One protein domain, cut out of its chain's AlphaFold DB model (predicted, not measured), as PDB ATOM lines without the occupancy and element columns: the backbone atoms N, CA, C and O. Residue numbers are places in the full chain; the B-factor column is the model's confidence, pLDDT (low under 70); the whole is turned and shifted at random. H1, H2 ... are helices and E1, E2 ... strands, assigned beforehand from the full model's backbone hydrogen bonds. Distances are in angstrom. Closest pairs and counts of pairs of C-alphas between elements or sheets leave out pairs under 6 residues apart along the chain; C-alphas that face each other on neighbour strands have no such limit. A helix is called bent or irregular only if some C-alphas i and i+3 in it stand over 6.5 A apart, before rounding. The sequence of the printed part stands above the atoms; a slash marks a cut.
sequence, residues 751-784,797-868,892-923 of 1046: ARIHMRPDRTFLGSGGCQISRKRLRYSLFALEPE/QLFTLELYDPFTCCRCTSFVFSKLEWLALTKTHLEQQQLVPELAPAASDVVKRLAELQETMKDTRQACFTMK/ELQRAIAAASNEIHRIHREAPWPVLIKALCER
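Overview. This is residues 751 to 784, 797 to 868 and 892 to 923 of the 1046 residues of an uncharacterized protein of Phytophthora parasitica (UniProt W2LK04). A twisted sheet of four strands, E1 to E4, has the short helix H5 packed slantwise over one face, and a pair of long helices, H3 and H4, side by side, makes the far part of the long axis. Two more short helices, H1 and H2, lie near H5. The printed part has 138 residues with four named strands followed by five named helices, E1 E2 E3 E4 H1 H2 H3 H4 H5; the sheet's order is E1 E2 E3 E4, antiparallel, and the class is mixed, helices and strands. The whole is only just loose, close to compact, with a radius of gyration of the C-alphas of 17.4 A, and elongated, spanning 58 by 33 by 27 A.

Arrangement. E1, residues 759 to 769, bends by 68 degrees at residue 766 and forms a hairpin with E2, residues 772 to 781, at 162 degrees; N 767 and O 774 are 3.0 A apart. E3, residues 798 to 804, is antiparallel to E2 at 153 degrees, with N 777 and O 802 at 2.9 A. E4, residues 811 to 818, forms a hairpin with E3 at 163 degrees, with N 801 and O 815 at 2.9 A. E1 and E4 are the edge strands. H1, residues 819 to 825, and H5, residues 913 to 922, are on one face of the sheet, two layers in all. H5 has a height over the sheet of 8.3 A, lies over E1 and E2, and runs slantwise to the strands, at 56 degrees to E2 on the local plane. H2, residues 827 to 833, touches H5, the closest C-alphas being those of His 829 and Leu 916, 6.9 A, at a shallow tilt of 13 degrees, opposite ways. H3, residues 845 to 868, touches H4, residues 892 to 910, at a shallow tilt of 26 degrees, opposite ways, the closest C-alphas being those of Met 857 and Ile 897, 5.7 A. H3 is apart from H5. In H1, H4 and H5 every O i to N i+4 pair is within hydrogen-bond range; in H3 19 of 20 are, and in H2 1 of 3, beside 3 of 4 O i to N i+3 pairs.

Along the chain. E1 begins at C-alpha 759 (-24.278, 16.023, -3.694) and is 25.4 A long; E2 is 27.7 A. E3 is 19.8 A and E4 21.1 A. H1 is 10.1 A; H2, 7.8 A, is irregular, with C-alphas 828 and 831 8.5 A apart. H3 is 34.3 A, ending at C-alpha 868 (-27.232, 10.785, 28.130). H4 is 26.4 A. H5, 14.1 A, ends at C-alpha 922 (-5.694, 20.248, -19.759).

Size, cuts and confidence. The C-alphas farthest apart, those of Arg 771 and Met 867, are 58.9 A apart. Residues 785 to 796 and 869 to 891 are not printed; the gaps are 10.4 A and 14.6 A between C-alphas. The link from H2 to H3 is long. pLDDT is under 70 at residues 751 to 758, 782 to 784, 808 to 812 and 867 to 868.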
ATOM      1  N   ALA A 751     -23.696  28.995  -2.357       42.44
ATOM      2  CA  ALA A 751     -24.531  28.451  -1.282       42.44
ATOM      3  C   ALA A 751     -25.748  27.644  -1.782       42.44
ATOM      4  O   ALA A 751     -26.150  26.719  -1.096       42.44
ATOM      5  N   ARG A 752     -26.329  27.950  -2.952       43.12
ATOM      6  CA  ARG A 752     -27.448  27.190  -3.538       43.12
ATOM      7  C   ARG A 752     -27.020  25.899  -4.234       43.12
ATOM      8  O   ARG A 752     -27.831  24.980  -4.270       43.12
ATOM      9  N   ILE A 753     -25.796  25.794  -4.764       47.22
ATOM     10  CA  ILE A 753     -25.291  24.494  -5.246       47.22
ATOM     11  C   ILE A 753     -24.840  23.634  -4.054       47.22
ATOM     12  O   ILE A 753     -25.175  22.459  -3.994       47.22
ATOM     13  N   HIS A 754     -24.168  24.226  -3.057       46.03
ATOM     14  CA  HIS A 754     -23.748  23.554  -1.813       46.03
ATOM     15  C   HIS A 754     -24.909  23.212  -0.847       46.03
ATOM     16  O   HIS A 754     -24.656  22.814   0.285       46.03
ATOM     17  N   MET A 755     -26.165  23.423  -1.256       43.28
ATOM     18  CA  MET A 755     -27.391  23.116  -0.500       43.28
ATOM     19  C   MET A 755     -28.354  22.254  -1.339       43.28
ATOM     20  O   MET A 755     -29.573  22.374  -1.217       43.28
ATOM     21  N   ARG A 756     -27.816  21.408  -2.227       55.62
ATOM     22  CA  ARG A 756     -28.553  20.270  -2.797       55.62
ATOM     23  C   ARG A 756     -28.271  19.039  -1.927       55.62
ATOM     24  O   ARG A 756     -27.103  18.848  -1.599       55.62
ATOM     25  N   PRO A 757     -29.284  18.253  -1.526       54.00
ATOM     26  CA  PRO A 757     -29.069  17.133  -0.612       54.00
ATOM     27  C   PRO A 757     -28.218  16.017  -1.237       54.00
ATOM     28  O   PRO A 757     -27.362  15.464  -0.566       54.00
ATOM     29  N   ASP A 758     -28.375  15.772  -2.535       63.94
ATOM     30  CA  ASP A 758     -27.863  14.590  -3.258       63.94
ATOM     31  C   ASP A 758     -26.364  14.667  -3.642       63.94
ATOM     32  O   ASP A 758     -25.861  13.841  -4.409       63.94
ATOM     33  N   ARG A 759     -25.643  15.718  -3.216       74.50
ATOM     34  CA  ARG A 759     -24.278  16.023  -3.694       74.50
ATOM     35  C   ARG A 759     -23.383  16.640  -2.624       74.50
ATOM     36  O   ARG A 759     -23.592  17.777  -2.196       74.50
ATOM     37  N   THR A 760     -22.290  15.958  -2.299       75.56
ATOM     38  CA  THR A 760     -21.241  16.492  -1.425       75.56
ATOM     39  C   THR A 760     -20.292  17.401  -2.213       75.56
ATOM     40  O   THR A 760     -19.899  17.110  -3.342       75.56
ATOM     41  N   PHE A 761     -19.932  18.558  -1.648       76.75
ATOM     42  CA  PHE A 761     -19.043  19.520  -2.308       76.75
ATOM     43  C   PHE A 761     -17.577  19.292  -1.929       76.75
ATOM     44  O   PHE A 761     -17.214  19.375  -0.755       76.75
ATOM     45  N   LEU A 762     -16.732  19.087  -2.943       76.38
ATOM     46  CA  LEU A 762     -15.337  18.667  -2.776       76.38
ATOM     47  C   LEU A 762     -14.344  19.818  -2.965       76.38
ATOM     48  O   LEU A 762     -13.378  19.955  -2.213       76.38
ATOM     49  N   GLY A 763     -14.580  20.689  -3.950       74.75
ATOM     50  CA  GLY A 763     -13.686  21.815  -4.213       74.75
ATOM     51  C   GLY A 763     -14.126  22.722  -5.358       74.75
ATOM     52  O   GLY A 763     -14.889  22.339  -6.238       74.75
ATOM     53  N   SER A 764     -13.633  23.959  -5.365       81.88
ATOM     54  CA  SER A 764     -13.846  24.908  -6.462       81.88
ATOM     55  C   SER A 764     -12.609  25.768  -6.692       81.88
ATOM     56  O   SER A 764     -11.762  25.927  -5.808       81.88
ATOM     57  N   GLY A 765     -12.478  26.311  -7.899       82.06
ATOM     58  CA  GLY A 765     -11.292  27.063  -8.288       82.06
ATOM     59  C   GLY A 765     -11.406  27.727  -9.655       82.06
ATOM     60  O   GLY A 765     -12.500  27.962 -10.166       82.06
ATOM     61  N   GLY A 766     -10.251  28.075 -10.218       83.06
ATOM     62  CA  GLY A 766     -10.120  28.664 -11.549       83.06
ATOM     63  C   GLY A 766      -9.145  27.860 -12.397       83.06
ATOM     64  O   GLY A 766      -8.084  27.480 -11.907       83.06
ATOM     65  N   CYS A 767      -9.496  27.634 -13.657       83.38
ATOM     66  CA  CYS A 767      -8.676  26.951 -14.652       83.38
ATOM     67  C   CYS A 767      -8.544  27.819 -15.917       83.38
ATOM     68  O   CYS A 767      -9.205  28.853 -16.065       83.38
ATOM     69  N   GLN A 768      -7.657  27.426 -16.829       83.75
ATOM     70  CA  GLN A 768      -7.521  28.070 -18.131       83.75
ATOM     71  C   GLN A 768      -7.502  26.987 -19.208       83.75
ATOM     72  O   GLN A 768      -6.592  26.168 -19.222       83.75
ATOM     73  N   ILE A 769      -8.511  26.989 -20.079       82.50
ATOM     74  CA  ILE A 769      -8.739  25.980 -21.124       82.50
ATOM     75  C   ILE A 769      -8.752  26.719 -22.463       82.50
ATOM     76  O   ILE A 769      -9.408  27.755 -22.576       82.50
ATOM     77  N   SER A 770      -7.960  26.270 -23.444       76.69
ATOM     78  CA  SER A 770      -7.769  26.942 -24.747       76.69
ATOM     79  C   SER A 770      -7.659  28.475 -24.641       76.69
ATOM     80  O   SER A 770      -8.339  29.236 -25.325       76.69
ATOM     81  N   ARG A 771      -6.812  28.938 -23.710       75.44
ATOM     82  CA  ARG A 771      -6.596  30.345 -23.303       75.44
ATOM     83  C   ARG A 771      -7.788  31.065 -22.634       75.44
ATOM     84  O   ARG A 771      -7.517  32.043 -21.930       75.44
ATOM     85  N   LYS A 772      -9.043  30.602 -22.735       79.44
ATOM     86  CA  LYS A 772     -10.186  31.133 -21.956       79.44
ATOM     87  C   LYS A 772     -10.002  30.850 -20.460       79.44
ATOM     88  O   LYS A 772      -9.545  29.778 -20.072       79.44
ATOM     89  N   ARG A 773     -10.356  31.813 -19.601       82.88
ATOM     90  CA  ARG A 773     -10.319  31.663 -18.134       82.88
ATOM     91  C   ARG A 773     -11.685  31.237 -17.625       82.88
ATOM     92  O   ARG A 773     -12.613  32.037 -17.664       82.88
ATOM     93  N   LEU A 774     -11.773  30.020 -17.109       83.12
ATOM     94  CA  LEU A 774     -12.998  29.452 -16.562       83.12
ATOM     95  C   LEU A 774     -12.856  29.244 -15.055       83.12
ATOM     96  O   LEU A 774     -11.777  29.378 -14.465       83.12
ATOM     97  N   ARG A 775     -13.970  28.919 -14.414       83.56
ATOM     98  CA  ARG A 775     -13.997  28.398 -13.055       83.56
ATOM     99  C   ARG A 775     -14.649  27.031 -13.035       83.56
ATOM    100  O   ARG A 775     -15.443  26.706 -13.911       83.56
ATOM    101  N   TYR A 776     -14.307  26.263 -12.011       85.62
ATOM    102  CA  TYR A 776     -14.833  24.925 -11.802       85.62
ATOM    103  C   TYR A 776     -15.443  24.779 -10.409       85.62
ATOM    104  O   TYR A 776     -14.991  25.421  -9.451       85.62
ATOM    105  N   SER A 777     -16.434  23.901 -10.309       84.75
ATOM    106  CA  SER A 777     -16.986  23.363  -9.067       84.75
ATOM    107  C   SER A 777     -17.035  21.840  -9.184       84.75
ATOM    108  O   SER A 777     -17.509  21.321 -10.191       84.75
ATOM    109  N   LEU A 778     -16.532  21.142  -8.170       85.44
ATOM    110  CA  LEU A 778     -16.464  19.688  -8.101       85.44
ATOM    111  C   LEU A 778     -17.357  19.172  -6.968       85.44
ATOM    112  O   LEU A 778     -17.296  19.676  -5.839       85.44
ATOM    113  N   PHE A 779     -18.122  18.128  -7.273       84.81
ATOM    114  CA  PHE A 779     -19.001  17.428  -6.344       84.81
ATOM    115  C   PHE A 779     -18.813  15.917  -6.479       84.81
ATOM    116  O   PHE A 779     -18.646  15.443  -7.603       84.81
ATOM    117  N   ALA A 780     -18.915  15.169  -5.383       83.62
ATOM    118  CA  ALA A 780     -19.301  13.763  -5.457       83.62
ATOM    119  C   ALA A 780     -20.828  13.680  -5.362       83.62
ATOM    120  O   ALA A 780     -21.470  14.452  -4.643       83.62
ATOM    121  N   LEU A 781     -21.407  12.763  -6.124       80.56
ATOM    122  CA  LEU A 781     -22.787  12.331  -5.947       80.56
ATOM    123  C   LEU A 781     -22.822  11.367  -4.759       80.56
ATOM    124  O   LEU A 781     -21.925  10.532  -4.622       80.56
ATOM    125  N   GLU A 782     -23.825  11.490  -3.892       67.88
ATOM    126  CA  GLU A 782     -24.099  10.407  -2.944       67.88
ATOM    127  C   GLU A 782     -24.714   9.230  -3.729       67.88
ATOM    128  O   GLU A 782     -25.490   9.476  -4.658       67.88
ATOM    129  N   PRO A 783     -24.344   7.968  -3.441       61.50
ATOM    130  CA  PRO A 783     -24.958   6.825  -4.106       61.50
ATOM    131  C   PRO A 783     -26.442   6.772  -3.734       61.50
ATOM    132  O   PRO A 783     -26.787   6.827  -2.552       61.50
ATOM    133  N   GLU A 784     -27.315   6.670  -4.735       55.56
ATOM    134  CA  GLU A 784     -28.747   6.490  -4.500       55.56
ATOM    135  C   GLU A 784     -28.964   5.182  -3.729       55.56
ATOM    136  O   GLU A 784     -28.468   4.127  -4.125       55.56
ATOM    137  N   GLN A 797     -18.610   5.311  -7.133       75.81
ATOM    138  CA  GLN A 797     -18.606   6.721  -6.737       75.81
ATOM    139  C   GLN A 797     -18.490   7.628  -7.977       75.81
ATOM    140  O   GLN A 797     -17.476   7.624  -8.679       75.81
ATOM    141  N   LEU A 798     -19.547   8.404  -8.237       84.62
ATOM    142  CA  LEU A 798     -19.635   9.328  -9.365       84.62
ATOM    143  C   LEU A 798     -19.272  10.759  -8.950       84.62
ATOM    144  O   LEU A 798     -19.712  11.269  -7.918       84.62
ATOM    145  N   PHE A 799     -18.534  11.449  -9.814       86.56
ATOM    146  CA  PHE A 799     -18.086  12.825  -9.617       86.56
ATOM    147  C   PHE A 799     -18.675  13.737 -10.693       86.56
ATOM    148  O   PHE A 799     -18.626  13.414 -11.874       86.56
ATOM    149  N   THR A 800     -19.206  14.902 -10.308       87.19
ATOM    150  CA  THR A 800     -19.627  15.954 -11.248       87.19
ATOM    151  C   THR A 800     -18.618  17.100 -11.256       87.19
ATOM    152  O   THR A 800     -18.413  17.752 -10.227       87.19
ATOM    153  N   LEU A 801     -18.063  17.411 -12.429       87.69
ATOM    154  CA  LEU A 801     -17.257  18.607 -12.679       87.69
ATOM    155  C   LEU A 801     -18.084  19.628 -13.473       87.69
ATOM    156  O   LEU A 801     -18.329  19.446 -14.664       87.69
ATOM    157  N   GLU A 802     -18.505  20.716 -12.829       86.38
ATOM    158  CA  GLU A 802     -19.222  21.820 -13.479       86.38
ATOM    159  C   GLU A 802     -18.260  22.958 -13.844       86.38
ATOM    160  O   GLU A 802     -17.582  23.507 -12.969       86.38
ATOM    161  N   LEU A 803     -18.233  23.353 -15.122       84.56
ATOM    162  CA  LEU A 803     -17.452  24.488 -15.615       84.56
ATOM    163  C   LEU A 803     -18.350  25.704 -15.862       84.56
ATOM    164  O   LEU A 803     -19.431  25.593 -16.441       84.56
ATOM    165  N   TYR A 804     -17.893  26.883 -15.443       81.81
ATOM    166  CA  TYR A 804     -18.624  28.139 -15.605       81.81
ATOM    167  C   TYR A 804     -17.712  29.301 -16.003       81.81
ATOM    168  O   TYR A 804     -16.581  29.437 -15.524       81.81
ATOM    169  N   ASP A 805     -18.224  30.165 -16.876       77.06
ATOM    170  CA  ASP A 805     -17.537  31.380 -17.300       77.06
ATOM    171  C   ASP A 805     -17.750  32.497 -16.255       77.06
ATOM    172  O   ASP A 805     -18.889  32.880 -15.971       77.06
ATOM    173  N   PRO A 806     -16.677  33.061 -15.664       73.81
ATOM    174  CA  PRO A 806     -16.789  34.145 -14.691       73.81
ATOM    175  C   PRO A 806     -17.276  35.483 -15.276       73.81
ATOM    176  O   PRO A 806     -17.544  36.389 -14.484       73.81
ATOM    177  N   PHE A 807     -17.361  35.644 -16.603       70.00
ATOM    178  CA  PHE A 807     -17.855  36.865 -17.249       70.00
ATOM    179  C   PHE A 807     -19.367  36.823 -17.507       70.00
ATOM    180  O   PHE A 807     -20.078  37.703 -17.022       70.00
ATOM    181  N   THR A 808     -19.874  35.799 -18.199       66.94
ATOM    182  CA  THR A 808     -21.326  35.598 -18.407       66.94
ATOM    183  C   THR A 808     -22.055  35.104 -17.155       66.94
ATOM    184  O   THR A 808     -23.251  35.345 -17.012       66.94
ATOM    185  N   CYS A 809     -21.346  34.459 -16.219       61.12
ATOM    186  CA  CYS A 809     -21.910  33.760 -15.055       61.12
ATOM    187  C   CYS A 809     -22.848  32.586 -15.406       61.12
ATOM    188  O   CYS A 809     -23.600  32.127 -14.543       61.12
ATOM    189  N   CYS A 810     -22.783  32.076 -16.637       64.50
ATOM    190  CA  CYS A 810     -23.480  30.866 -17.065       64.50
ATOM    191  C   CYS A 810     -22.630  29.613 -16.784       64.50
ATOM    192  O   CYS A 810     -21.397  29.652 -16.858       64.50
ATOM    193  N   ARG A 811     -23.288  28.481 -16.496       63.22
ATOM    194  CA  ARG A 811     -22.670  27.147 -16.596       63.22
ATOM    195  C   ARG A 811     -22.428  26.876 -18.081       63.22
ATOM    196  O   ARG A 811     -23.363  26.989 -18.863       63.22
ATOM    197  N   CYS A 812     -21.186  26.575 -18.447       66.19
ATOM    198  CA  CYS A 812     -20.797  26.266 -19.822       66.19
ATOM    199  C   CYS A 812     -21.084  24.792 -20.107       66.19
ATOM    200  O   CYS A 812     -21.914  24.468 -20.943       66.19
ATOM    201  N   THR A 813     -20.457  23.903 -19.335       76.25
ATOM    202  CA  THR A 813     -20.642  22.454 -19.435       76.25
ATOM    203  C   THR A 813     -20.635  21.813 -18.051       76.25
ATOM    204  O   THR A 813     -20.268  22.420 -17.040       76.25
ATOM    205  N   SER A 814     -21.063  20.557 -18.001       81.81
ATOM    206  CA  SER A 814     -20.871  19.669 -16.861       81.81
ATOM    207  C   SER A 814     -20.466  18.305 -17.372       81.81
ATOM    208  O   SER A 814     -21.129  17.783 -18.267       81.81
ATOM    209  N   PHE A 815     -19.466  17.713 -16.746       84.50
ATOM    210  CA  PHE A 815     -19.107  16.324 -16.971       84.50
ATOM    211  C   PHE A 815     -19.452  15.502 -15.732       84.50
ATOM    212  O   PHE A 815     -19.391  16.018 -14.611       84.50
ATOM    213  N   VAL A 816     -19.801  14.236 -15.942       86.00
ATOM    214  CA  VAL A 816     -19.917  13.231 -14.884       86.00
ATOM    215  C   VAL A 816     -18.934  12.112 -15.213       86.00
ATOM    216  O   VAL A 816     -18.851  11.712 -16.373       86.00
ATOM    217  N   PHE A 817     -18.187  11.663 -14.209       85.88
ATOM    218  CA  PHE A 817     -17.148  10.637 -14.322       85.88
ATOM    219  C   PHE A 817     -17.303   9.605 -13.206       85.88
ATOM    220  O   PHE A 817     -17.736   9.967 -12.107       85.88
ATOM    221  N   SER A 818     -16.890   8.361 -13.436       87.12
ATOM    222  CA  SER A 818     -16.656   7.407 -12.341       87.12
ATOM    223  C   SER A 818     -15.269   7.595 -11.712       87.12
ATOM    224  O   SER A 818     -14.396   8.273 -12.267       87.12
ATOM    225  N   LYS A 819     -15.050   6.978 -10.544       86.56
ATOM    226  CA  LYS A 819     -13.733   6.905  -9.892       86.56
ATOM    227  C   LYS A 819     -12.662   6.344 -10.839       86.56
ATOM    228  O   LYS A 819     -11.609   6.959 -10.989       86.56
ATOM    229  N   LEU A 820     -12.950   5.217 -11.499       86.06
ATOM    230  CA  LEU A 820     -12.021   4.538 -12.413       86.06
ATOM    231  C   LEU A 820     -11.719   5.387 -13.655       86.06
ATOM    232  O   LEU A 820     -10.557   5.540 -14.025       86.06
ATOM    233  N   GLU A 821     -12.743   6.022 -14.240       86.81
ATOM    234  CA  GLU A 821     -12.570   6.946 -15.365       86.81
ATOM    235  C   GLU A 821     -11.611   8.091 -14.985       86.81
ATOM    236  O   GLU A 821     -10.643   8.361 -15.693       86.81
ATOM    237  N   TRP A 822     -11.799   8.730 -13.825       88.12
ATOM    238  CA  TRP A 822     -10.891   9.793 -13.380       88.12
ATOM    239  C   TRP A 822      -9.469   9.265 -13.100       88.12
ATOM    240  O   TRP A 822      -8.483   9.903 -13.498       88.12
ATOM    241  N   LEU A 823      -9.333   8.099 -12.463       87.56
ATOM    242  CA  LEU A 823      -8.029   7.489 -12.185       87.56
ATOM    243  C   LEU A 823      -7.227   7.235 -13.466       87.56
ATOM    244  O   LEU A 823      -6.096   7.722 -13.571       87.56
ATOM    245  N   ALA A 824      -7.835   6.588 -14.462       86.19
ATOM    246  CA  ALA A 824      -7.210   6.319 -15.754       86.19
ATOM    247  C   ALA A 824      -6.870   7.618 -16.515       86.19
ATOM    248  O   ALA A 824      -5.759   7.770 -17.021       86.19
ATOM    249  N   LEU A 825      -7.775   8.607 -16.534       87.81
ATOM    250  CA  LEU A 825      -7.555   9.874 -17.249       87.81
ATOM    251  C   LEU A 825      -6.473  10.774 -16.621       87.81
ATOM    252  O   LEU A 825      -5.967  11.670 -17.305       87.81
ATOM    253  N   THR A 826      -6.119  10.575 -15.344       89.00
ATOM    254  CA  THR A 826      -5.158  11.423 -14.602       89.00
ATOM    255  C   THR A 826      -3.958  10.674 -14.010       89.00
ATOM    256  O   THR A 826      -3.256  11.230 -13.164       89.00
ATOM    257  N   LYS A 827      -3.675   9.446 -14.468       87.25
ATOM    258  CA  LYS A 827      -2.642   8.551 -13.907       87.25
ATOM    259  C   LYS A 827      -1.221   9.142 -13.870       87.25
ATOM    260  O   LYS A 827      -0.441   8.829 -12.971       87.25
ATOM    261  N   THR A 828      -0.910  10.101 -14.747       84.75
ATOM    262  CA  THR A 828       0.318  10.929 -14.702       84.75
ATOM    263  C   THR A 828       0.519  11.692 -13.380       84.75
ATOM    264  O   THR A 828       1.621  12.156 -13.091       84.75
ATOM    265  N   HIS A 829      -0.530  11.802 -12.558       87.94
ATOM    266  CA  HIS A 829      -0.558  12.441 -11.246       87.94
ATOM    267  C   HIS A 829      -0.847  11.459 -10.093       87.94
ATOM    268  O   HIS A 829      -1.405  11.860  -9.071       87.94
ATOM    269  N   LEU A 830      -0.450  10.186 -10.213       84.50
ATOM    270  CA  LEU A 830      -0.683   9.128  -9.212       84.50
ATOM    271  C   LEU A 830      -0.316   9.514  -7.765       84.50
ATOM    272  O   LEU A 830      -1.124   9.330  -6.856       84.50
ATOM    273  N   GLU A 831       0.849  10.135  -7.542       83.81
ATOM    274  CA  GLU A 831       1.251  10.663  -6.222       83.81
ATOM    275  C   GLU A 831       0.209  11.629  -5.619       83.81
ATOM    276  O   GLU A 831       0.090  11.751  -4.403       83.81
ATOM    277  N   GLN A 832      -0.521  12.365  -6.461       86.69
ATOM    278  CA  GLN A 832      -1.575  13.283  -6.038       86.69
ATOM    279  C   GLN A 832      -2.944  12.591  -5.929       86.69
ATOM    280  O   GLN A 832      -3.724  12.987  -5.066       86.69
ATOM    281  N   GLN A 833      -3.220  11.547  -6.721       86.25
ATOM    282  CA  GLN A 833      -4.406  10.687  -6.565       86.25
ATOM    283  C   GLN A 833      -4.399   9.996  -5.189       86.25
ATOM    284  O   GLN A 833      -5.364  10.106  -4.438       86.25
ATOM    285  N   GLN A 834      -3.269   9.395  -4.799       83.75
ATOM    286  CA  GLN A 834      -3.090   8.692  -3.516       83.75
ATOM    287  C   GLN A 834      -3.255   9.587  -2.266       83.75
ATOM    288  O   GLN A 834      -3.446   9.074  -1.159       83.75
ATOM    289  N   LEU A 835      -3.201  10.915  -2.432       83.31
ATOM    290  CA  LEU A 835      -3.405  11.921  -1.379       83.31
ATOM    291  C   LEU A 835      -4.854  12.442  -1.287       83.31
ATOM    292  O   LEU A 835      -5.155  13.237  -0.393       83.31
ATOM    293  N   VAL A 836      -5.745  12.035  -2.193       84.19
ATOM    294  CA  VAL A 836      -7.173  12.385  -2.181       84.19
ATOM    295  C   VAL A 836      -7.969  11.207  -1.602       84.19
ATOM    296  O   VAL A 836      -7.958  10.143  -2.214       84.19
ATOM    297  N   PRO A 837      -8.701  11.355  -0.478       79.00
ATOM    298  CA  PRO A 837      -9.356  10.218   0.187       79.00
ATOM    299  C   PRO A 837     -10.371   9.436  -0.660       79.00
ATOM    300  O   PRO A 837     -10.624   8.277  -0.369       79.00
ATOM    301  N   GLU A 838     -10.961  10.076  -1.670       78.00
ATOM    302  CA  GLU A 838     -12.017   9.515  -2.531       78.00
ATOM    303  C   GLU A 838     -11.474   8.918  -3.844       78.00
ATOM    304  O   GLU A 838     -12.204   8.265  -4.580       78.00
ATOM    305  N   LEU A 839     -10.188   9.139  -4.148       80.25
ATOM    306  CA  LEU A 839      -9.511   8.583  -5.330       80.25
ATOM    307  C   LEU A 839      -8.387   7.610  -4.950       80.25
ATOM    308  O   LEU A 839      -8.021   6.758  -5.748       80.25
ATOM    309  N   ALA A 840      -7.837   7.720  -3.741       79.88
ATOM    310  CA  ALA A 840      -6.808   6.819  -3.251       79.88
ATOM    311  C   ALA A 840      -7.329   5.372  -3.103       79.88
ATOM    312  O   ALA A 840      -8.491   5.175  -2.733       79.88
ATOM    313  N   PRO A 841      -6.467   4.359  -3.305       75.12
ATOM    314  CA  PRO A 841      -6.843   2.969  -3.090       75.12
ATOM    315  C   PRO A 841      -7.154   2.683  -1.625       75.12
ATOM    316  O   PRO A 841      -6.573   3.295  -0.727       75.12
ATOM    317  N   ALA A 842      -8.019   1.697  -1.369       71.56
ATOM    318  CA  ALA A 842      -8.444   1.317  -0.015       71.56
ATOM    319  C   ALA A 842      -7.268   0.958   0.922       71.56
ATOM    320  O   ALA A 842      -7.344   1.140   2.137       71.56
ATOM    321  N   ALA A 843      -6.143   0.507   0.355       70.44
ATOM    322  CA  ALA A 843      -4.905   0.234   1.077       70.44
ATOM    323  C   ALA A 843      -4.113   1.495   1.504       70.44
ATOM    324  O   ALA A 843      -3.160   1.366   2.276       70.44
ATOM    325  N   SER A 844      -4.468   2.697   1.037       78.88
ATOM    326  CA  SER A 844      -3.756   3.948   1.334       78.88
ATOM    327  C   SER A 844      -3.877   4.358   2.804       78.88
ATOM    328  O   SER A 844      -4.957   4.324   3.398       78.88
ATOM    329  N   ASP A 845      -2.772   4.843   3.375       80.50
ATOM    330  CA  ASP A 845      -2.722   5.399   4.732       80.50
ATOM    331  C   ASP A 845      -3.700   6.568   4.929       80.50
ATOM    332  O   ASP A 845      -4.202   6.771   6.032       80.50
ATOM    333  N   VAL A 846      -4.021   7.319   3.867       81.69
ATOM    334  CA  VAL A 846      -5.006   8.413   3.922       81.69
ATOM    335  C   VAL A 846      -6.421   7.870   4.133       81.69
ATOM    336  O   VAL A 846      -7.165   8.412   4.951       81.69
ATOM    337  N   VAL A 847      -6.776   6.780   3.444       81.62
ATOM    338  CA  VAL A 847      -8.092   6.128   3.547       81.62
ATOM    339  C   VAL A 847      -8.224   5.428   4.897       81.62
ATOM    340  O   VAL A 847      -9.175   5.696   5.628       81.62
ATOM    341  N   LYS A 848      -7.215   4.637   5.293       84.31
ATOM    342  CA  LYS A 848      -7.123   4.018   6.628       84.31
ATOM    343  C   LYS A 848      -7.278   5.057   7.739       84.31
ATOM    344  O   LYS A 848      -8.126   4.907   8.614       84.31
ATOM    345  N   ARG A 849      -6.527   6.164   7.673       84.50
ATOM    346  CA  ARG A 849      -6.585   7.221   8.691       84.50
ATOM    347  C   ARG A 849      -7.926   7.952   8.715       84.50
ATOM    348  O   ARG A 849      -8.359   8.391   9.780       84.50
ATOM    349  N   LEU A 850      -8.591   8.101   7.572       85.12
ATOM    350  CA  LEU A 850      -9.932   8.677   7.514       85.12
ATOM    351  C   LEU A 850     -10.983   7.714   8.088       85.12
ATOM    352  O   LEU A 850     -11.845   8.166   8.841       85.12
ATOM    353  N   ALA A 851     -10.867   6.407   7.833       83.56
ATOM    354  CA  ALA A 851     -11.698   5.377   8.455       83.56
ATOM    355  C   ALA A 851     -11.527   5.361   9.986       83.56
ATOM    356  O   ALA A 851     -12.519   5.515  10.695       83.56
ATOM    357  N   GLU A 852     -10.289   5.330  10.499       86.81
ATOM    358  CA  GLU A 852      -9.980   5.462  11.937       86.81
ATOM    359  C   GLU A 852     -10.632   6.712  12.561       86.81
ATOM    360  O   GLU A 852     -11.182   6.669  13.665       86.81
ATOM    361  N   LEU A 853     -10.578   7.859  11.873       86.00
ATOM    362  CA  LEU A 853     -11.164   9.116  12.354       86.00
ATOM    363  C   LEU A 853     -12.699   9.112  12.304       86.00
ATOM    364  O   LEU A 853     -13.335   9.727  13.162       86.00
ATOM    365  N   GLN A 854     -13.309   8.425  11.338       85.81
ATOM    366  CA  GLN A 854     -14.758   8.235  11.289       85.81
ATOM    367  C   GLN A 854     -15.241   7.247  12.356       85.81
ATOM    368  O   GLN A 854     -16.247   7.519  13.008       85.81
ATOM    369  N   GLU A 855     -14.534   6.138  12.563       87.38
ATOM    370  CA  GLU A 855     -14.826   5.116  13.572       87.38
ATOM    371  C   GLU A 855     -14.685   5.687  14.985       87.38
ATOM    372  O   GLU A 855     -15.667   5.758  15.720       87.38
ATOM    373  N   THR A 856     -13.537   6.284  15.320       86.00
ATOM    374  CA  THR A 856     -13.362   6.965  16.616       86.00
ATOM    375  C   THR A 856     -14.350   8.123  16.821       86.00
ATOM    376  O   THR A 856     -14.735   8.417  17.959       86.00
ATOM    377  N   MET A 857     -14.838   8.768  15.754       86.62
ATOM    378  CA  MET A 857     -15.940   9.732  15.850       86.62
ATOM    379  C   MET A 857     -17.309   9.057  16.066       86.62
ATOM    380  O   MET A 857     -18.116   9.600  16.824       86.62
ATOM    381  N   LYS A 858     -17.593   7.896  15.458       87.56
ATOM    382  CA  LYS A 858     -18.790   7.081  15.746       87.56
ATOM    383  C   LYS A 858     -18.774   6.639  17.215       87.56
ATOM    384  O   LYS A 858     -19.727   6.941  17.933       87.56
ATOM    385  N   ASP A 859     -17.670   6.080  17.697       86.50
ATOM    386  CA  ASP A 859     -17.498   5.611  19.077       86.50
ATOM    387  C   ASP A 859     -17.641   6.737  20.101       86.50
ATOM    388  O   ASP A 859     -18.390   6.628  21.071       86.50
ATOM    389  N   THR A 860     -16.969   7.873  19.885       86.75
ATOM    390  CA  THR A 860     -17.079   9.015  20.808       86.75
ATOM    391  C   THR A 860     -18.469   9.655  20.782       86.75
ATOM    392  O   THR A 860     -18.922  10.149  21.821       86.75
ATOM    393  N   ARG A 861     -19.199   9.595  19.655       86.06
ATOM    394  CA  ARG A 861     -20.628   9.964  19.579       86.06
ATOM    395  C   ARG A 861     -21.512   8.966  20.335       86.06
ATOM    396  O   ARG A 861     -22.354   9.413  21.114       86.06
ATOM    397  N   GLN A 862     -21.301   7.657  20.181       85.81
ATOM    398  CA  GLN A 862     -22.024   6.619  20.928       85.81
ATOM    399  C   GLN A 862     -21.765   6.736  22.439       85.81
ATOM    400  O   GLN A 862     -22.713   6.774  23.222       85.81
ATOM    401  N   ALA A 863     -20.514   6.933  22.862       83.38
ATOM    402  CA  ALA A 863     -20.147   7.191  24.255       83.38
ATOM    403  C   ALA A 863     -20.766   8.495  24.803       83.38
ATOM    404  O   ALA A 863     -21.183   8.555  25.960       83.38
ATOM    405  N   CYS A 864     -20.893   9.543  23.979       81.38
ATOM    406  CA  CYS A 864     -21.661  10.739  24.345       81.38
ATOM    407  C   CYS A 864     -23.169  10.474  24.479       81.38
ATOM    408  O   CYS A 864     -23.843  11.208  25.204       81.38
ATOM    409  N   PHE A 865     -23.709   9.482  23.768       79.56
ATOM    410  CA  PHE A 865     -25.129   9.133  23.777       79.56
ATOM    411  C   PHE A 865     -25.493   8.223  24.959       79.56
ATOM    412  O   PHE A 865     -26.455   8.512  25.668       79.56
ATOM    413  N   THR A 866     -24.686   7.204  25.264       79.62
ATOM    414  CA  THR A 866     -24.883   6.348  26.451       79.62
ATOM    415  C   THR A 866     -24.747   7.138  27.759       79.62
ATOM    416  O   THR A 866     -25.518   6.932  28.695       79.62
ATOM    417  N   MET A 867     -23.872   8.153  27.802       69.12
ATOM    418  CA  MET A 867     -23.812   9.117  28.915       69.12
ATOM    419  C   MET A 867     -24.969  10.145  28.948       69.12
ATOM    420  O   MET A 867     -24.999  10.990  29.846       69.12
ATOM    421  N   LYS A 868     -25.923  10.108  28.003       60.34
ATOM    422  CA  LYS A 868     -27.232  10.785  28.130       60.34
ATOM    423  C   LYS A 868     -28.305   9.836  28.673       60.34
ATOM    424  O   LYS A 868     -29.068  10.251  29.540       60.34
ATOM    425  N   GLU A 892     -14.717  16.485  27.560       85.75
ATOM    426  CA  GLU A 892     -13.556  15.824  26.947       85.75
ATOM    427  C   GLU A 892     -13.947  15.056  25.678       85.75
ATOM    428  O   GLU A 892     -13.317  15.258  24.642       85.75
ATOM    429  N   LEU A 893     -15.035  14.276  25.704       86.75
ATOM    430  CA  LEU A 893     -15.569  13.592  24.519       86.75
ATOM    431  C   LEU A 893     -16.074  14.576  23.448       86.75
ATOM    432  O   LEU A 893     -15.809  14.383  22.266       86.75
ATOM    433  N   GLN A 894     -16.732  15.675  23.834       85.75
ATOM    434  CA  GLN A 894     -17.133  16.725  22.886       85.75
ATOM    435  C   GLN A 894     -15.918  17.414  22.243       85.75
ATOM    436  O   GLN A 894     -15.945  17.707  21.047       85.75
ATOM    437  N   ARG A 895     -14.828  17.621  22.998       86.56
ATOM    438  CA  ARG A 895     -13.548  18.090  22.441       86.56
ATOM    439  C   ARG A 895     -12.894  17.054  21.522       86.56
ATOM    440  O   ARG A 895     -12.313  17.461  20.523       86.56
ATOM    441  N   ALA A 896     -13.021  15.756  21.803       85.94
ATOM    442  CA  ALA A 896     -12.534  14.692  20.923       85.94
ATOM    443  C   ALA A 896     -13.300  14.651  19.586       85.94
ATOM    444  O   ALA A 896     -12.668  14.670  18.535       85.94
ATOM    445  N   ILE A 897     -14.639  14.716  19.610       86.19
ATOM    446  CA  ILE A 897     -15.474  14.795  18.394       86.19
ATOM    447  C   ILE A 897     -15.110  16.036  17.565       86.19
ATOM    448  O   ILE A 897     -14.943  15.944  16.350       86.19
ATOM    449  N   ALA A 898     -14.942  17.193  18.213       83.12
ATOM    450  CA  ALA A 898     -14.517  18.415  17.534       83.12
ATOM    451  C   ALA A 898     -13.093  18.299  16.959       83.12
ATOM    452  O   ALA A 898     -12.836  18.810  15.873       83.12
ATOM    453  N   ALA A 899     -12.165  17.625  17.644       83.56
ATOM    454  CA  ALA A 899     -10.817  17.386  17.134       83.56
ATOM    455  C   ALA A 899     -10.825  16.452  15.911       83.56
ATOM    456  O   ALA A 899     -10.236  16.805  14.895       83.56
ATOM    457  N   ALA A 900     -11.546  15.327  15.967       82.44
ATOM    458  CA  ALA A 900     -11.677  14.389  14.850       82.44
ATOM    459  C   ALA A 900     -12.342  15.040  13.623       82.44
ATOM    460  O   ALA A 900     -11.829  14.930  12.514       82.44
ATOM    461  N   SER A 901     -13.420  15.809  13.822       79.62
ATOM    462  CA  SER A 901     -14.065  16.584  12.751       79.62
ATOM    463  C   SER A 901     -13.116  17.619  12.130       79.62
ATOM    464  O   SER A 901     -13.040  17.712  10.906       79.62
ATOM    465  N   ASN A 902     -12.341  18.355  12.937       79.69
ATOM    466  CA  ASN A 902     -11.326  19.280  12.418       79.69
ATOM    467  C   ASN A 902     -10.194  18.555  11.665       79.69
ATOM    468  O   ASN A 902      -9.674  19.109  10.699       79.69
ATOM    469  N   GLU A 903      -9.819  17.341  12.076       80.81
ATOM    470  CA  GLU A 903      -8.795  16.529  11.407       80.81
ATOM    471  C   GLU A 903      -9.288  16.026  10.041       80.81
ATOM    472  O   GLU A 903      -8.598  16.219   9.042       80.81
ATOM    473  N   ILE A 904     -10.517  15.499   9.966       78.31
ATOM    474  CA  ILE A 904     -11.183  15.110   8.707       78.31
ATOM    475  C   ILE A 904     -11.285  16.325   7.769       78.31
ATOM    476  O   ILE A 904     -10.844  16.267   6.621       78.31
ATOM    477  N   HIS A 905     -11.765  17.471   8.264       75.44
ATOM    478  CA  HIS A 905     -11.799  18.710   7.479       75.44
ATOM    479  C   HIS A 905     -10.404  19.220   7.079       75.44
ATOM    480  O   HIS A 905     -10.297  19.938   6.083       75.44
ATOM    481  N   ARG A 906      -9.333  18.875   7.810       79.31
ATOM    482  CA  ARG A 906      -7.962  19.172   7.376       79.31
ATOM    483  C   ARG A 906      -7.559  18.267   6.214       79.31
ATOM    484  O   ARG A 906      -7.069  18.795   5.224       79.31
ATOM    485  N   ILE A 907      -7.832  16.963   6.291       79.56
ATOM    486  CA  ILE A 907      -7.516  15.986   5.235       79.56
ATOM    487  C   ILE A 907      -8.167  16.392   3.899       79.56
ATOM    488  O   ILE A 907      -7.446  16.648   2.938       79.56
ATOM    489  N   HIS A 908      -9.492  16.591   3.843       76.56
ATOM    490  CA  HIS A 908     -10.170  17.016   2.598       76.56
ATOM    491  C   HIS A 908      -9.731  18.408   2.092       76.56
ATOM    492  O   HIS A 908      -9.912  18.722   0.918       76.56
ATOM    493  N   ARG A 909      -9.151  19.258   2.956       74.25
ATOM    494  CA  ARG A 909      -8.648  20.597   2.597       74.25
ATOM    495  C   ARG A 909      -7.184  20.604   2.143       74.25
ATOM    496  O   ARG A 909      -6.787  21.504   1.404       74.25
ATOM    497  N   GLU A 910      -6.378  19.666   2.629       77.44
ATOM    498  CA  GLU A 910      -4.981  19.468   2.222       77.44
ATOM    499  C   GLU A 910      -4.874  18.574   0.970       77.44
ATOM    500  O   GLU A 910      -3.849  18.613   0.290       77.44
ATOM    501  N   ALA A 911      -5.951  17.861   0.619       81.19
ATOM    502  CA  ALA A 911      -6.108  17.095  -0.616       81.19
ATOM    503  C   ALA A 911      -5.820  17.939  -1.890       81.19
ATOM    504  O   ALA A 911      -6.357  19.044  -2.043       81.19
ATOM    505  N   PRO A 912      -5.004  17.441  -2.843       84.25
ATOM    506  CA  PRO A 912      -4.494  18.213  -3.983       84.25
ATOM    507  C   PRO A 912      -5.491  18.393  -5.150       84.25
ATOM    508  O   PRO A 912      -5.076  18.443  -6.311       84.25
ATOM    509  N   TRP A 913      -6.790  18.568  -4.873       83.06
ATOM    510  CA  TRP A 913      -7.848  18.754  -5.883       83.06
ATOM    511  C   TRP A 913      -7.489  19.715  -7.039       83.06
ATOM    512  O   TRP A 913      -7.749  19.363  -8.190       83.06
ATOM    513  N   PRO A 914      -6.855  20.893  -6.823       82.75
ATOM    514  CA  PRO A 914      -6.521  21.803  -7.922       82.75
ATOM    515  C   PRO A 914      -5.475  21.267  -8.908       82.75
ATOM    516  O   PRO A 914      -5.351  21.825  -9.993       82.75
ATOM    517  N   VAL A 915      -4.714  20.226  -8.551       85.69
ATOM    518  CA  VAL A 915      -3.752  19.574  -9.455       85.69
ATOM    519  C   VAL A 915      -4.483  18.589 -10.365       85.69
ATOM    520  O   VAL A 915      -4.400  18.717 -11.582       85.69
ATOM    521  N   LEU A 916      -5.277  17.681  -9.790       86.62
ATOM    522  CA  LEU A 916      -6.024  16.670 -10.550       86.62
ATOM    523  C   LEU A 916      -7.096  17.297 -11.456       86.62
ATOM    524  O   LEU A 916      -7.237  16.909 -12.612       86.62
ATOM    525  N   ILE A 917      -7.805  18.324 -10.973       86.50
ATOM    526  CA  ILE A 917      -8.789  19.053 -11.789       86.50
ATOM    527  C   ILE A 917      -8.091  19.866 -12.889       86.50
ATOM    528  O   ILE A 917      -8.639  20.004 -13.980       86.50
ATOM    529  N   LYS A 918      -6.875  20.379 -12.649       86.69
ATOM    530  CA  LYS A 918      -6.080  21.030 -13.701       86.69
ATOM    531  C   LYS A 918      -5.673  20.023 -14.783       86.69
ATOM    532  O   LYS A 918      -5.823  20.362 -15.948       86.69
ATOM    533  N   ALA A 919      -5.252  18.813 -14.413       86.62
ATOM    534  CA  ALA A 919      -4.936  17.751 -15.369       86.62
ATOM    535  C   ALA A 919      -6.156  17.369 -16.232       86.62
ATOM    536  O   ALA A 919      -6.041  17.330 -17.454       86.62
ATOM    537  N   LEU A 920      -7.347  17.213 -15.634       87.56
ATOM    538  CA  LEU A 920      -8.595  17.053 -16.400       87.56
ATOM    539  C   LEU A 920      -8.865  18.254 -17.325       87.56
ATOM    540  O   LEU A 920      -9.172  18.075 -18.497       87.56
ATOM    541  N   CYS A 921      -8.705  19.489 -16.835       85.56
ATOM    542  CA  CYS A 921      -8.910  20.700 -17.641       85.56
ATOM    543  C   CYS A 921      -7.890  20.870 -18.782       85.56
ATOM    544  O   CYS A 921      -8.183  21.580 -19.739       85.56
ATOM    545  N   GLU A 922      -6.706  20.259 -18.691       85.88
ATOM    546  CA  GLU A 922      -5.694  20.248 -19.759       85.88
ATOM    547  C   GLU A 922      -6.009  19.215 -20.854       85.88
ATOM    548  O   GLU A 922      -5.547  19.376 -21.980       85.88
ATOM    549  N   ARG A 923      -6.867  18.229 -20.556       85.25
ATOM    550  CA  ARG A 923      -7.476  17.300 -21.525       85.25
ATOM    551  C   ARG A 923      -8.763  17.843 -22.165       85.25
ATOM    552  O   ARG A 923      -9.317  17.215 -23.063       85.25
TER     553      ARG A 923